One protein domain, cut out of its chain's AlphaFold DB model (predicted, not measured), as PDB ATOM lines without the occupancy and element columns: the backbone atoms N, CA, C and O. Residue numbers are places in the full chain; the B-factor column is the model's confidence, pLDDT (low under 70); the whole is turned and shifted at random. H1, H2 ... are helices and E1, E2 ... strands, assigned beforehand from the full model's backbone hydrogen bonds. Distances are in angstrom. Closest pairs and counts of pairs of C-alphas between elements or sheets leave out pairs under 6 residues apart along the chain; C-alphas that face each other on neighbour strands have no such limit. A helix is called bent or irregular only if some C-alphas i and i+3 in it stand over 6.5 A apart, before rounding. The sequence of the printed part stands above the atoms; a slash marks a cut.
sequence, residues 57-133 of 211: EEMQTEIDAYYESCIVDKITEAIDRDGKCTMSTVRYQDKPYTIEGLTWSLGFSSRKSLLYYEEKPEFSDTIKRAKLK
ATOM      1  N   GLU A  57     225.093 175.757 102.056       97.44
ATOM      2  CA  GLU A  57     224.092 176.788 101.751       97.44
ATOM      3  C   GLU A  57     222.754 176.180 101.307       97.44
ATOM      4  O   GLU A  57     221.688 176.651 101.712       97.44
ATOM      5  N   GLU A  58     222.805 175.105 100.514       96.81
ATOM      6  CA  GLU A  58     221.623 174.328 100.123       96.81
ATOM      7  C   GLU A  58     220.947 173.744 101.370       96.81
ATOM      8  O   GLU A  58     219.750 173.927 101.589       96.81
ATOM      9  N   MET A  59     221.740 173.123 102.247       97.19
ATOM     10  CA  MET A  59     221.243 172.589 103.511       97.19
ATOM     11  C   MET A  59     220.658 173.693 104.400       97.19
ATOM     12  O   MET A  59     219.572 173.520 104.943       97.19
ATOM     13  N   GLN A  60     221.341 174.832 104.539       98.06
ATOM     14  CA  GLN A  60     220.879 175.958 105.353       98.06
ATOM     15  C   GLN A  60     219.516 176.478 104.877       98.06
ATOM     16  O   GLN A  60     218.654 176.761 105.705       98.06
ATOM     17  N   THR A  61     219.289 176.522 103.564       97.94
ATOM     18  CA  THR A  61     218.004 176.939 102.985       97.94
ATOM     19  C   THR A  61     216.858 176.021 103.429       97.94
ATOM     20  O   THR A  61     215.816 176.506 103.867       97.94
ATOM     21  N   GLU A  62     217.057 174.701 103.398       98.06
ATOM     22  CA  GLU A  62     216.054 173.726 103.858       98.06
ATOM     23  C   GLU A  62     215.848 173.758 105.383       98.06
ATOM     24  O   GLU A  62     214.732 173.587 105.885       98.06
ATOM     25  N   ILE A  63     216.914 174.021 106.144       98.31
ATOM     26  CA  ILE A  63     216.840 174.230 107.597       98.31
ATOM     27  C   ILE A  63     215.989 175.466 107.921       98.31
ATOM     28  O   ILE A  63     215.135 175.418 108.811       98.31
ATOM     29  N   ASP A  64     216.194 176.570 107.205       98.19
ATOM     30  CA  ASP A  64     215.433 177.802 107.407       98.19
ATOM     31  C   ASP A  64     213.970 177.625 106.995       98.19
ATOM     32  O   ASP A  64     213.075 178.020 107.746       98.19
ATOM     33  N   ALA A  65     213.715 176.934 105.880       98.06
ATOM     34  CA  ALA A  65     212.367 176.562 105.460       98.06
ATOM     35  C   ALA A  65     211.643 175.723 106.528       98.06
ATOM     36  O   ALA A  65     210.468 175.961 106.817       98.06
ATOM     37  N   TYR A  66     212.341 174.786 107.180       98.12
ATOM     38  CA  TYR A  66     211.784 174.028 108.299       98.12
ATOM     39  C   TYR A  66     211.388 174.924 109.476       98.12
ATOM     40  O   TYR A  66     210.267 174.812 109.982       98.12
ATOM     41  N   TYR A  67     212.270 175.824 109.916       97.88
ATOM     42  CA  TYR A  67     211.947 176.713 111.031       97.88
ATOM     43  C   TYR A  67     210.806 177.672 110.706       97.88
ATOM     44  O   TYR A  67     209.961 177.898 111.572       97.88
ATOM     45  N   GLU A  68     210.748 178.183 109.478       96.94
ATOM     46  CA  GLU A  68     209.646 179.028 109.022       96.94
ATOM     47  C   GLU A  68     208.332 178.239 108.983       96.94
ATOM     48  O   GLU A  68     207.304 178.729 109.435       96.94
ATOM     49  N   SER A  69     208.366 176.965 108.576       96.69
ATOM     50  CA  SER A  69     207.181 176.088 108.571       96.69
ATOM     51  C   SER A  69     206.582 175.808 109.959       96.69
ATOM     52  O   SER A  69     205.466 175.291 110.076       96.69
ATOM     53  N   CYS A  70     207.330 176.113 111.020       97.00
ATOM     54  CA  CYS A  70     206.893 175.987 112.406       97.00
ATOM     55  C   CYS A  70     206.311 177.297 112.972       97.00
ATOM     56  O   CYS A  70     205.787 177.296 114.090       97.00
ATOM     57  N   ILE A  71     206.420 178.402 112.230       96.31
ATOM     58  CA  ILE A  71     205.920 179.730 112.590       96.31
ATOM     59  C   ILE A  71     204.642 180.001 111.793       96.31
ATOM     60  O   ILE A  71     204.518 179.618 110.632       96.31
ATOM     61  N   VAL A  72     203.668 180.650 112.430       94.75
ATOM     62  CA  VAL A  72     202.416 181.058 111.791       94.75
ATOM     63  C   VAL A  72     202.187 182.546 112.024       94.75
ATOM     64  O   VAL A  72     202.319 183.054 113.141       94.75
ATOM     65  N   ASP A  73     201.798 183.233 110.953       94.44
ATOM     66  CA  ASP A  73     201.392 184.633 110.980       94.44
ATOM     67  C   ASP A  73     199.890 184.719 111.276       94.44
ATOM     68  O   ASP A  73     199.058 184.205 110.527       94.44
ATOM     69  N   LYS A  74     199.522 185.394 112.370       92.94
ATOM     70  CA  LYS A  74     198.124 185.717 112.673       92.94
ATOM     71  C   LYS A  74     197.864 187.187 112.432       92.94
ATOM     72  O   LYS A  74     198.431 188.055 113.097       92.94
ATOM     73  N   ILE A  75     196.966 187.437 111.489       92.25
ATOM     74  CA  ILE A  75     196.492 188.769 111.139       92.25
ATOM     75  C   ILE A  75     195.299 189.086 112.037       92.25
ATOM     76  O   ILE A  75     194.347 188.310 112.121       92.25
ATOM     77  N   THR A  76     195.377 190.211 112.738       90.69
ATOM     78  CA  THR A  76     194.301 190.730 113.578       90.69
ATOM     79  C   THR A  76     193.878 192.088 113.053       90.69
ATOM     80  O   THR A  76     194.704 192.987 112.882       90.69
ATOM     81  N   GLU A  77     192.580 192.217 112.818       92.31
ATOM     82  CA  GLU A  77     191.950 193.458 112.396       92.31
ATOM     83  C   GLU A  77     191.448 194.216 113.623       92.31
ATOM     84  O   GLU A  77     190.731 193.657 114.455       92.31
ATOM     85  N   ALA A  78     191.822 195.487 113.742       89.81
ATOM     86  CA  ALA A  78     191.302 196.384 114.762       89.81
ATOM     87  C   ALA A  78     190.676 197.603 114.085       89.81
ATOM     88  O   ALA A  78     191.286 198.211 113.208       89.81
ATOM     89  N   ILE A  79     189.456 197.954 114.487       90.88
ATOM     90  CA  ILE A  79     188.776 199.163 114.021       90.88
ATOM     91  C   ILE A  79     188.749 200.150 115.183       90.88
ATOM     92  O   ILE A  79     188.207 199.850 116.248       90.88
ATOM     93  N   ASP A  80     189.342 201.319 114.971       90.19
ATOM     94  CA  ASP A  80     189.345 202.397 115.951       90.19
ATOM     95  C   ASP A  80     187.972 203.082 116.030       90.19
ATOM     96  O   ASP A  80     187.110 202.923 115.163       90.19
ATOM     97  N   ARG A  81     187.773 203.908 117.066       90.38
ATOM     98  CA  ARG A  81     186.523 204.667 117.275       90.38
ATOM     99  C   ARG A  81     186.147 205.561 116.086       90.38
ATOM    100  O   ARG A  81     184.964 205.797 115.870       90.38
ATOM    101  N   ASP A  82     187.135 205.990 115.303       92.31
ATOM    102  CA  ASP A  82     186.958 206.823 114.107       92.31
ATOM    103  C   ASP A  82     186.649 206.008 112.834       92.31
ATOM    104  O   ASP A  82     186.642 206.545 111.728       92.31
ATOM    105  N   GLY A  83     186.441 204.690 112.955       88.56
ATOM    106  CA  GLY A  83     186.196 203.793 111.821       88.56
ATOM    107  C   GLY A  83     187.450 203.458 111.006       88.56
ATOM    108  O   GLY A  83     187.352 202.826 109.954       88.56
ATOM    109  N   LYS A  84     188.638 203.858 111.476       91.31
ATOM    110  CA  LYS A  84     189.911 203.512 110.842       91.31
ATOM    111  C   LYS A  84     190.252 202.053 111.129       91.31
ATOM    112  O   LYS A  84     190.348 201.653 112.285       91.31
ATOM    113  N   CYS A  85     190.453 201.275 110.072       88.50
ATOM    114  CA  CYS A  85     190.860 199.881 110.174       88.50
ATOM    115  C   CYS A  85     192.393 199.773 110.170       88.50
ATOM    116  O   CYS A  85     193.049 200.272 109.252       88.50
ATOM    117  N   THR A  86     192.954 199.117 111.182       90.06
ATOM    118  CA  THR A  86     194.384 198.836 111.326       90.06
ATOM    119  C   THR A  86     194.597 197.326 111.354       90.06
ATOM    120  O   THR A  86     194.038 196.619 112.192       90.06
ATOM    121  N   MET A  87     195.424 196.828 110.432       91.31
ATOM    122  CA  MET A  87     195.866 195.431 110.411       91.31
ATOM    123  C   MET A  87     197.131 195.287 111.250       91.31
ATOM    124  O   MET A  87     198.082 196.047 111.068       91.31
ATOM    125  N   SER A  88     197.172 194.287 112.126       90.00
ATOM    126  CA  SER A  88     198.387 193.894 112.842       90.00
ATOM    127  C   SER A  88     198.700 192.426 112.577       90.00
ATOM    128  O   SER A  88     197.817 191.574 112.659       90.00
ATOM    129  N   THR A  89     199.956 192.127 112.253       92.69
ATOM    130  CA  THR A  89     200.433 190.751 112.081       92.69
ATOM    131  C   THR A  89     201.305 190.391 113.270       92.69
ATOM    132  O   THR A  89     202.309 191.056 113.526       92.69
ATOM    133  N   VAL A  90     200.933 189.335 113.988       92.75
ATOM    134  CA  VAL A  90     201.736 188.770 115.075       92.75
ATOM    135  C   VAL A  90     202.236 187.402 114.640       92.75
ATOM    136  O   VAL A  90     201.437 186.540 114.270       92.75
ATOM    137  N   ARG A  91     203.556 187.208 114.702       93.56
ATOM    138  CA  ARG A  91     204.195 185.915 114.449       93.56
ATOM    139  C   ARG A  91     204.320 185.141 115.746       93.56
ATOM    140  O   ARG A  91     204.807 185.686 116.735       93.56
ATOM    141  N   TYR A  92     203.923 183.879 115.743       91.38
ATOM    142  CA  TYR A  92     204.200 182.981 116.858       91.38
ATOM    143  C   TYR A  92     204.547 181.587 116.361       91.38
ATOM    144  O   TYR A  92     204.168 181.167 115.268       91.38
ATOM    145  N   GLN A  93     205.296 180.874 117.190       92.88
ATOM    146  CA  GLN A  93     205.630 179.484 116.955       92.88
ATOM    147  C   GLN A  93     204.405 178.612 117.259       92.88
ATOM    148  O   GLN A  93     203.961 178.543 118.404       92.88
ATOM    149  N   ASP A  94     203.870 177.961 116.230       92.88
ATOM    150  CA  ASP A  94     202.740 177.032 116.346       92.88
ATOM    151  C   ASP A  94     203.226 175.609 116.656       92.88
ATOM    152  O   ASP A  94     202.656 174.906 117.490       92.88
ATOM    153  N   LYS A  95     204.343 175.201 116.037       93.56
ATOM    154  CA  LYS A  95     204.939 173.870 116.222       93.56
ATOM    155  C   LYS A  95     206.279 173.950 116.950       93.56
ATOM    156  O   LYS A  95     207.105 174.804 116.618       93.56
ATOM    157  N   PRO A  96     206.550 173.040 117.900       93.75
ATOM    158  CA  PRO A  96     207.839 173.000 118.573       93.75
ATOM    159  C   PRO A  96     208.953 172.636 117.588       93.75
ATOM    160  O   PRO A  96     208.782 171.788 116.706       93.75
ATOM    161  N   TYR A  97     210.123 173.241 117.773       97.19
ATOM    162  CA  TYR A  97     211.319 172.822 117.056       97.19
ATOM    163  C   TYR A  97     211.798 171.487 117.619       97.19
ATOM    164  O   TYR A  97     211.912 171.316 118.830       97.19
ATOM    165  N   THR A  98     212.085 170.533 116.741       96.81
ATOM    166  CA  THR A  98     212.548 169.198 117.128       96.81
ATOM    167  C   THR A  98     213.647 168.736 116.187       96.81
ATOM    168  O   THR A  98     213.703 169.131 115.022       96.81
ATOM    169  N   ILE A  99     214.531 167.873 116.683       97.12
ATOM    170  CA  ILE A  99     215.563 167.270 115.836       97.12
ATOM    171  C   ILE A  99     214.925 166.303 114.834       97.12
ATOM    172  O   ILE A  99     215.395 166.197 113.707       97.12
ATOM    173  N   GLU A 100     213.846 165.620 115.212       96.62
ATOM    174  CA  GLU A 100     213.050 164.764 114.334       96.62
ATOM    175  C   GLU A 100     212.446 165.554 113.178       96.62
ATOM    176  O   GLU A 100     212.613 165.152 112.031       96.62
ATOM    177  N   GLY A 101     211.791 166.685 113.468       97.19
ATOM    178  CA  GLY A 101     211.213 167.559 112.450       97.19
ATOM    179  C   GLY A 101     212.270 168.092 111.489       97.19
ATOM    180  O   GLY A 101     212.081 168.000 110.281       97.19
ATOM    181  N   LEU A 102     213.412 168.537 112.023       97.94
ATOM    182  CA  LEU A 102     214.573 168.966 111.240       97.94
ATOM    183  C   LEU A 102     215.136 167.835 110.361       97.94
ATOM    184  O   LEU A 102     215.448 168.024 109.193       97.94
ATOM    185  N   THR A 103     215.277 166.633 110.918       97.69
ATOM    186  CA  THR A 103     215.780 165.463 110.184       97.69
ATOM    187  C   THR A 103     214.826 165.095 109.048       97.69
ATOM    188  O   THR A 103     215.260 164.813 107.933       97.69
ATOM    189  N   TRP A 104     213.524 165.117 109.334       97.50
ATOM    190  CA  TRP A 104     212.475 164.814 108.374       97.50
ATOM    191  C   TRP A 104     212.414 165.841 107.240       97.50
ATOM    192  O   TRP A 104     212.351 165.448 106.078       97.50
ATOM    193  N   SER A 105     212.476 167.141 107.555       96.44
ATOM    194  CA  SER A 105     212.437 168.209 106.548       96.44
ATOM    195  C   SER A 105     213.631 168.154 105.599       96.44
ATOM    196  O   SER A 105     213.471 168.369 104.407       96.44
ATOM    197  N   LEU A 106     214.806 167.763 106.102       96.50
ATOM    198  CA  LEU A 106     216.013 167.546 105.300       96.50
ATOM    199  C   LEU A 106     215.965 166.272 104.432       96.50
ATOM    200  O   LEU A 106     216.939 165.939 103.758       96.50
ATOM    201  N   GLY A 107     214.863 165.514 104.457       95.88
ATOM    202  CA  GLY A 107     214.697 164.289 103.670       95.88
ATOM    203  C   GLY A 107     215.518 163.100 104.183       95.88
ATOM    204  O   GLY A 107     215.714 162.107 103.469       95.88
ATOM    205  N   PHE A 108     216.020 163.174 105.417       95.81
ATOM    206  CA  PHE A 108     216.743 162.074 106.039       95.81
ATOM    207  C   PHE A 108     215.783 161.023 106.605       95.81
ATOM    208  O   PHE A 108     214.733 161.324 107.160       95.81
ATOM    209  N   SER A 109     216.189 159.756 106.524       92.88
ATOM    210  CA  SER A 109     215.425 158.628 107.072       92.88
ATOM    211  C   SER A 109     215.748 158.321 108.536       92.88
ATOM    212  O   SER A 109     215.105 157.467 109.142       92.88
ATOM    213  N   SER A 110     216.777 158.952 109.110       94.94
ATOM    214  CA  SER A 110     217.189 158.715 110.492       94.94
ATOM    215  C   SER A 110     218.014 159.874 111.044       94.94
ATOM    216  O   SER A 110     218.735 160.539 110.300       94.94
ATOM    217  N   ARG A 111     218.001 160.047 112.371       94.00
ATOM    218  CA  ARG A 111     218.881 161.007 113.064       94.00
ATOM    219  C   ARG A 111     220.364 160.709 112.832       94.00
ATOM    220  O   ARG A 111     221.169 161.630 112.807       94.00
ATOM    221  N   LYS A 112     220.728 159.438 112.615       95.00
ATOM    222  CA  LYS A 112     222.108 159.048 112.284       95.00
ATOM    223  C   LYS A 112     222.586 159.713 110.996       95.00
ATOM    224  O   LYS A 112     223.724 160.147 110.934       95.00
ATOM    225  N   SER A 113     221.706 159.852 110.003       94.75
ATOM    226  CA  SER A 113     222.038 160.543 108.756       94.75
ATOM    227  C   SER A 113     222.408 162.007 109.000       94.75
ATOM    228  O   SER A 113     223.371 162.477 108.412       94.75
ATOM    229  N   LEU A 114     221.699 162.699 109.901       96.06
ATOM    230  CA  LEU A 114     222.036 164.069 110.296       96.06
ATOM    231  C   LEU A 114     223.426 164.134 110.955       96.06
ATOM    232  O   LEU A 114     224.227 164.990 110.597       96.06
ATOM    233  N   LEU A 115     223.740 163.195 111.857       95.81
ATOM    234  CA  LEU A 115     225.050 163.126 112.522       95.81
ATOM    235  C   LEU A 115     226.198 162.862 111.535       95.81
ATOM    236  O   LEU A 115     227.236 163.502 111.633       95.81
ATOM    237  N   TYR A 116     225.999 162.000 110.535       95.00
ATOM    238  CA  TYR A 116     227.018 161.766 109.506       95.00
ATOM    239  C   TYR A 116     227.319 163.006 108.659       95.00
ATOM    240  O   TYR A 116     228.433 163.144 108.163       95.00
ATOM    241  N   TYR A 117     226.349 163.903 108.456       95.88
ATOM    242  CA  TYR A 117     226.652 165.204 107.856       95.88
ATOM    243  C   TYR A 117     227.344 166.129 108.857       95.88
ATOM    244  O   TYR A 117     228.264 166.833 108.470       95.88
ATOM    245  N   GLU A 118     226.966 166.113 110.134       96.88
ATOM    246  CA  GLU A 118     227.604 166.938 111.171       96.88
ATOM    247  C   GLU A 118     229.101 166.629 111.353       96.88
ATOM    248  O   GLU A 118     229.880 167.519 111.704       96.88
ATOM    249  N   GLU A 119     229.507 165.383 111.099       96.88
ATOM    250  CA  GLU A 119     230.906 164.936 111.098       96.88
ATOM    251  C   GLU A 119     231.720 165.502 109.925       96.88
ATOM    252  O   GLU A 119     232.945 165.599 110.013       96.88
ATOM    253  N   LYS A 120     231.062 165.903 108.832       95.56
ATOM    254  CA  LYS A 120     231.730 166.515 107.684       95.56
ATOM    255  C   LYS A 120     232.058 167.980 107.995       95.56
ATOM    256  O   LYS A 120     231.135 168.737 108.319       95.56
ATOM    257  N   PRO A 121     233.326 168.417 107.884       97.25
ATOM    258  CA  PRO A 121     233.731 169.776 108.245       97.25
ATOM    259  C   PRO A 121     232.904 170.871 107.568       97.25
ATOM    260  O   PRO A 121     232.563 171.861 108.210       97.25
ATOM    261  N   GLU A 122     232.530 170.672 106.304       96.62
ATOM    262  CA  GLU A 122     231.775 171.639 105.512       96.62
ATOM    263  C   GLU A 122     230.315 171.815 105.969       96.62
ATOM    264  O   GLU A 122     229.751 172.885 105.773       96.62
ATOM    265  N   PHE A 123     229.713 170.817 106.629       97.44
ATOM    266  CA  PHE A 123     228.329 170.876 107.133       97.44
ATOM    267  C   PHE A 123     228.239 171.011 108.661       97.44
ATOM    268  O   PHE A 123     227.160 171.281 109.198       97.44
ATOM    269  N   SER A 124     229.354 170.814 109.371       97.81
ATOM    270  CA  SER A 124     229.387 170.721 110.833       97.81
ATOM    271  C   SER A 124     228.790 171.948 111.516       97.81
ATOM    272  O   SER A 124     227.941 171.808 112.397       97.81
ATOM    273  N   ASP A 125     229.194 173.151 111.099       98.12
ATOM    274  CA  ASP A 125     228.711 174.399 111.700       98.12
ATOM    275  C   ASP A 125     227.212 174.609 111.451       98.12
ATOM    276  O   ASP A 125     226.448 174.820 112.394       98.12
ATOM    277  N   THR A 126     226.770 174.438 110.201       98.06
ATOM    278  CA  THR A 126     225.361 174.541 109.793       98.06
ATOM    279  C   THR A 126     224.458 173.653 110.652       98.06
ATOM    280  O   THR A 126     223.457 174.113 111.209       98.06
ATOM    281  N   ILE A 127     224.838 172.386 110.843       98.06
ATOM    282  CA  ILE A 127     224.043 171.437 111.633       98.06
ATOM    283  C   ILE A 127     224.117 171.747 113.128       98.06
ATOM    284  O   ILE A 127     223.087 171.713 113.808       98.06
ATOM    285  N   LYS A 128     225.294 172.089 113.662       97.88
ATOM    286  CA  LYS A 128     225.444 172.469 115.076       97.88
ATOM    287  C   LYS A 128     224.607 173.698 115.417       97.88
ATOM    288  O   LYS A 128     223.919 173.690 116.436       97.88
ATOM    289  N   ARG A 129     224.589 174.713 114.548       98.31
ATOM    290  CA  ARG A 129     223.746 175.909 114.705       98.31
ATOM    291  C   ARG A 129     222.256 175.569 114.680       98.31
ATOM    292  O   ARG A 129     221.507 176.066 115.522       98.31
ATOM    293  N   ALA A 130     221.823 174.680 113.788       98.19
ATOM    294  CA  ALA A 130     220.438 174.210 113.763       98.19
ATOM    295  C   ALA A 130     220.063 173.455 115.054       98.19
ATOM    296  O   ALA A 130     219.077 173.775 115.725       98.19
ATOM    297  N   LYS A 131     220.897 172.504 115.491       97.62
ATOM    298  CA  LYS A 131     220.701 171.782 116.761       97.62
ATOM    299  C   LYS A 131     220.665 172.735 117.960       97.62
ATOM    300  O   LYS A 131     219.829 172.561 118.848       97.62
ATOM    301  N   LEU A 132     221.511 173.767 117.966       97.75
ATOM    302  CA  LEU A 132     221.526 174.797 119.002       97.75
ATOM    303  C   LEU A 132     220.202 175.571 119.058       97.75
ATOM    304  O   LEU A 132     219.693 175.815 120.149       97.75
ATOM    305  N   LYS A 133     219.596 175.897 117.911       97.88
ATOM    306  CA  LYS A 133     218.282 176.562 117.866       97.88
ATOM    307  C   LYS A 133     217.163 175.684 118.437       97.88
ATOM    308  O   LYS A 133     216.286 176.187 119.136       97.88
TER     309      LYS A 133
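AT A GLANCE: This is residues 57 to 133 of the 211 residues of the protein "Putative terminase small subunit" of viral metagenome (UniProt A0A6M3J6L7). A long two-stranded hairpin, E1 and E2, reaches out as an arm from a small head of four helices, H1, H2, H3 and H4. The arm makes most of the length, and in the head the short helices H2 and H3 cross their neighbours at wide angles, while H1 and H4 run nearly alongside each other. The printed part has 77 residues, with four named helices and two named strands in the order H1, E1, E2, H2, H3, H4; the sheet's order is E1 - E2, antiparallel, and the class is mixed, helices and strands. The whole is extended, with a radius of gyration of the C-alphas of 18.1 A and spans of 61 by 20 by 18 A.

HOW THE PARTS SIT: Look first at E1, residues 71 to 79, and E2, residues 85 to 93, a hairpin of antiparallel neighbours with 158 degrees between their directions. You will find N 72 and O 92 within hydrogen-bond range at 2.9 A, and near the other end N 86 and O 78 at 2.8 A. Next look at H1, residues 57 to 69, which with residues 62 to 66 alone touches H2, residues 99 to 105; the closest C-alphas are those of Tyr 66 and Ser 105, 6.1 A apart, and the lines are about perpendicular at 74 degrees. H2 touches H3, residues 111 to 118, closest at the C-alphas of Thr 103 and Arg 111, 6.1 A, about perpendicular at 84 degrees. H3 touches residues 123 to 128 alone of H4, residues 121 to 133, closest at the C-alphas of Glu 118 and Ser 124, 4.2 A, at a steep tilt of 54 degrees, opposite ways. H1 and H4 only just touch, with 3 pairs of C-alphas within 8 A, at a shallow tilt of 14 degrees, the same way; the closest C-alphas are those of Gln 60 and Thr 126, 6.5 A. The helix packing is mostly crossed, with 1 of 4 touching pairs at a shallow tilt. H1 and H3 are apart. Every O i to N i+4 pair is within hydrogen-bond range in H1, H2 and H3, and 7 of 9 are in H4.

IN THESE COORDINATES: Find C-alpha 71 at (205.920, 179.730, 112.590); from there E1 runs 26.0 A to C-alpha 79, and E2 runs 26.1 A from C-alpha 85 to C-alpha 93. H1 begins at C-alpha 57, (224.092, 176.788, 101.751), and measures 18.2 A. H2 has 7 residues and H3 has 8. H4 measures 19.4 A and ends at C-alpha 133, (218.282, 176.562, 117.866); it is irregular, with C-alphas 122 and 125 7.4 A apart.

THE WHOLE: The two C-alphas farthest apart, those of Asp 82 and Glu 119, are 60.8 A apart. The printed part has no cut, and its five links are tight. The mean pLDDT of the printed part is 95.3, and no printed residue is under 70.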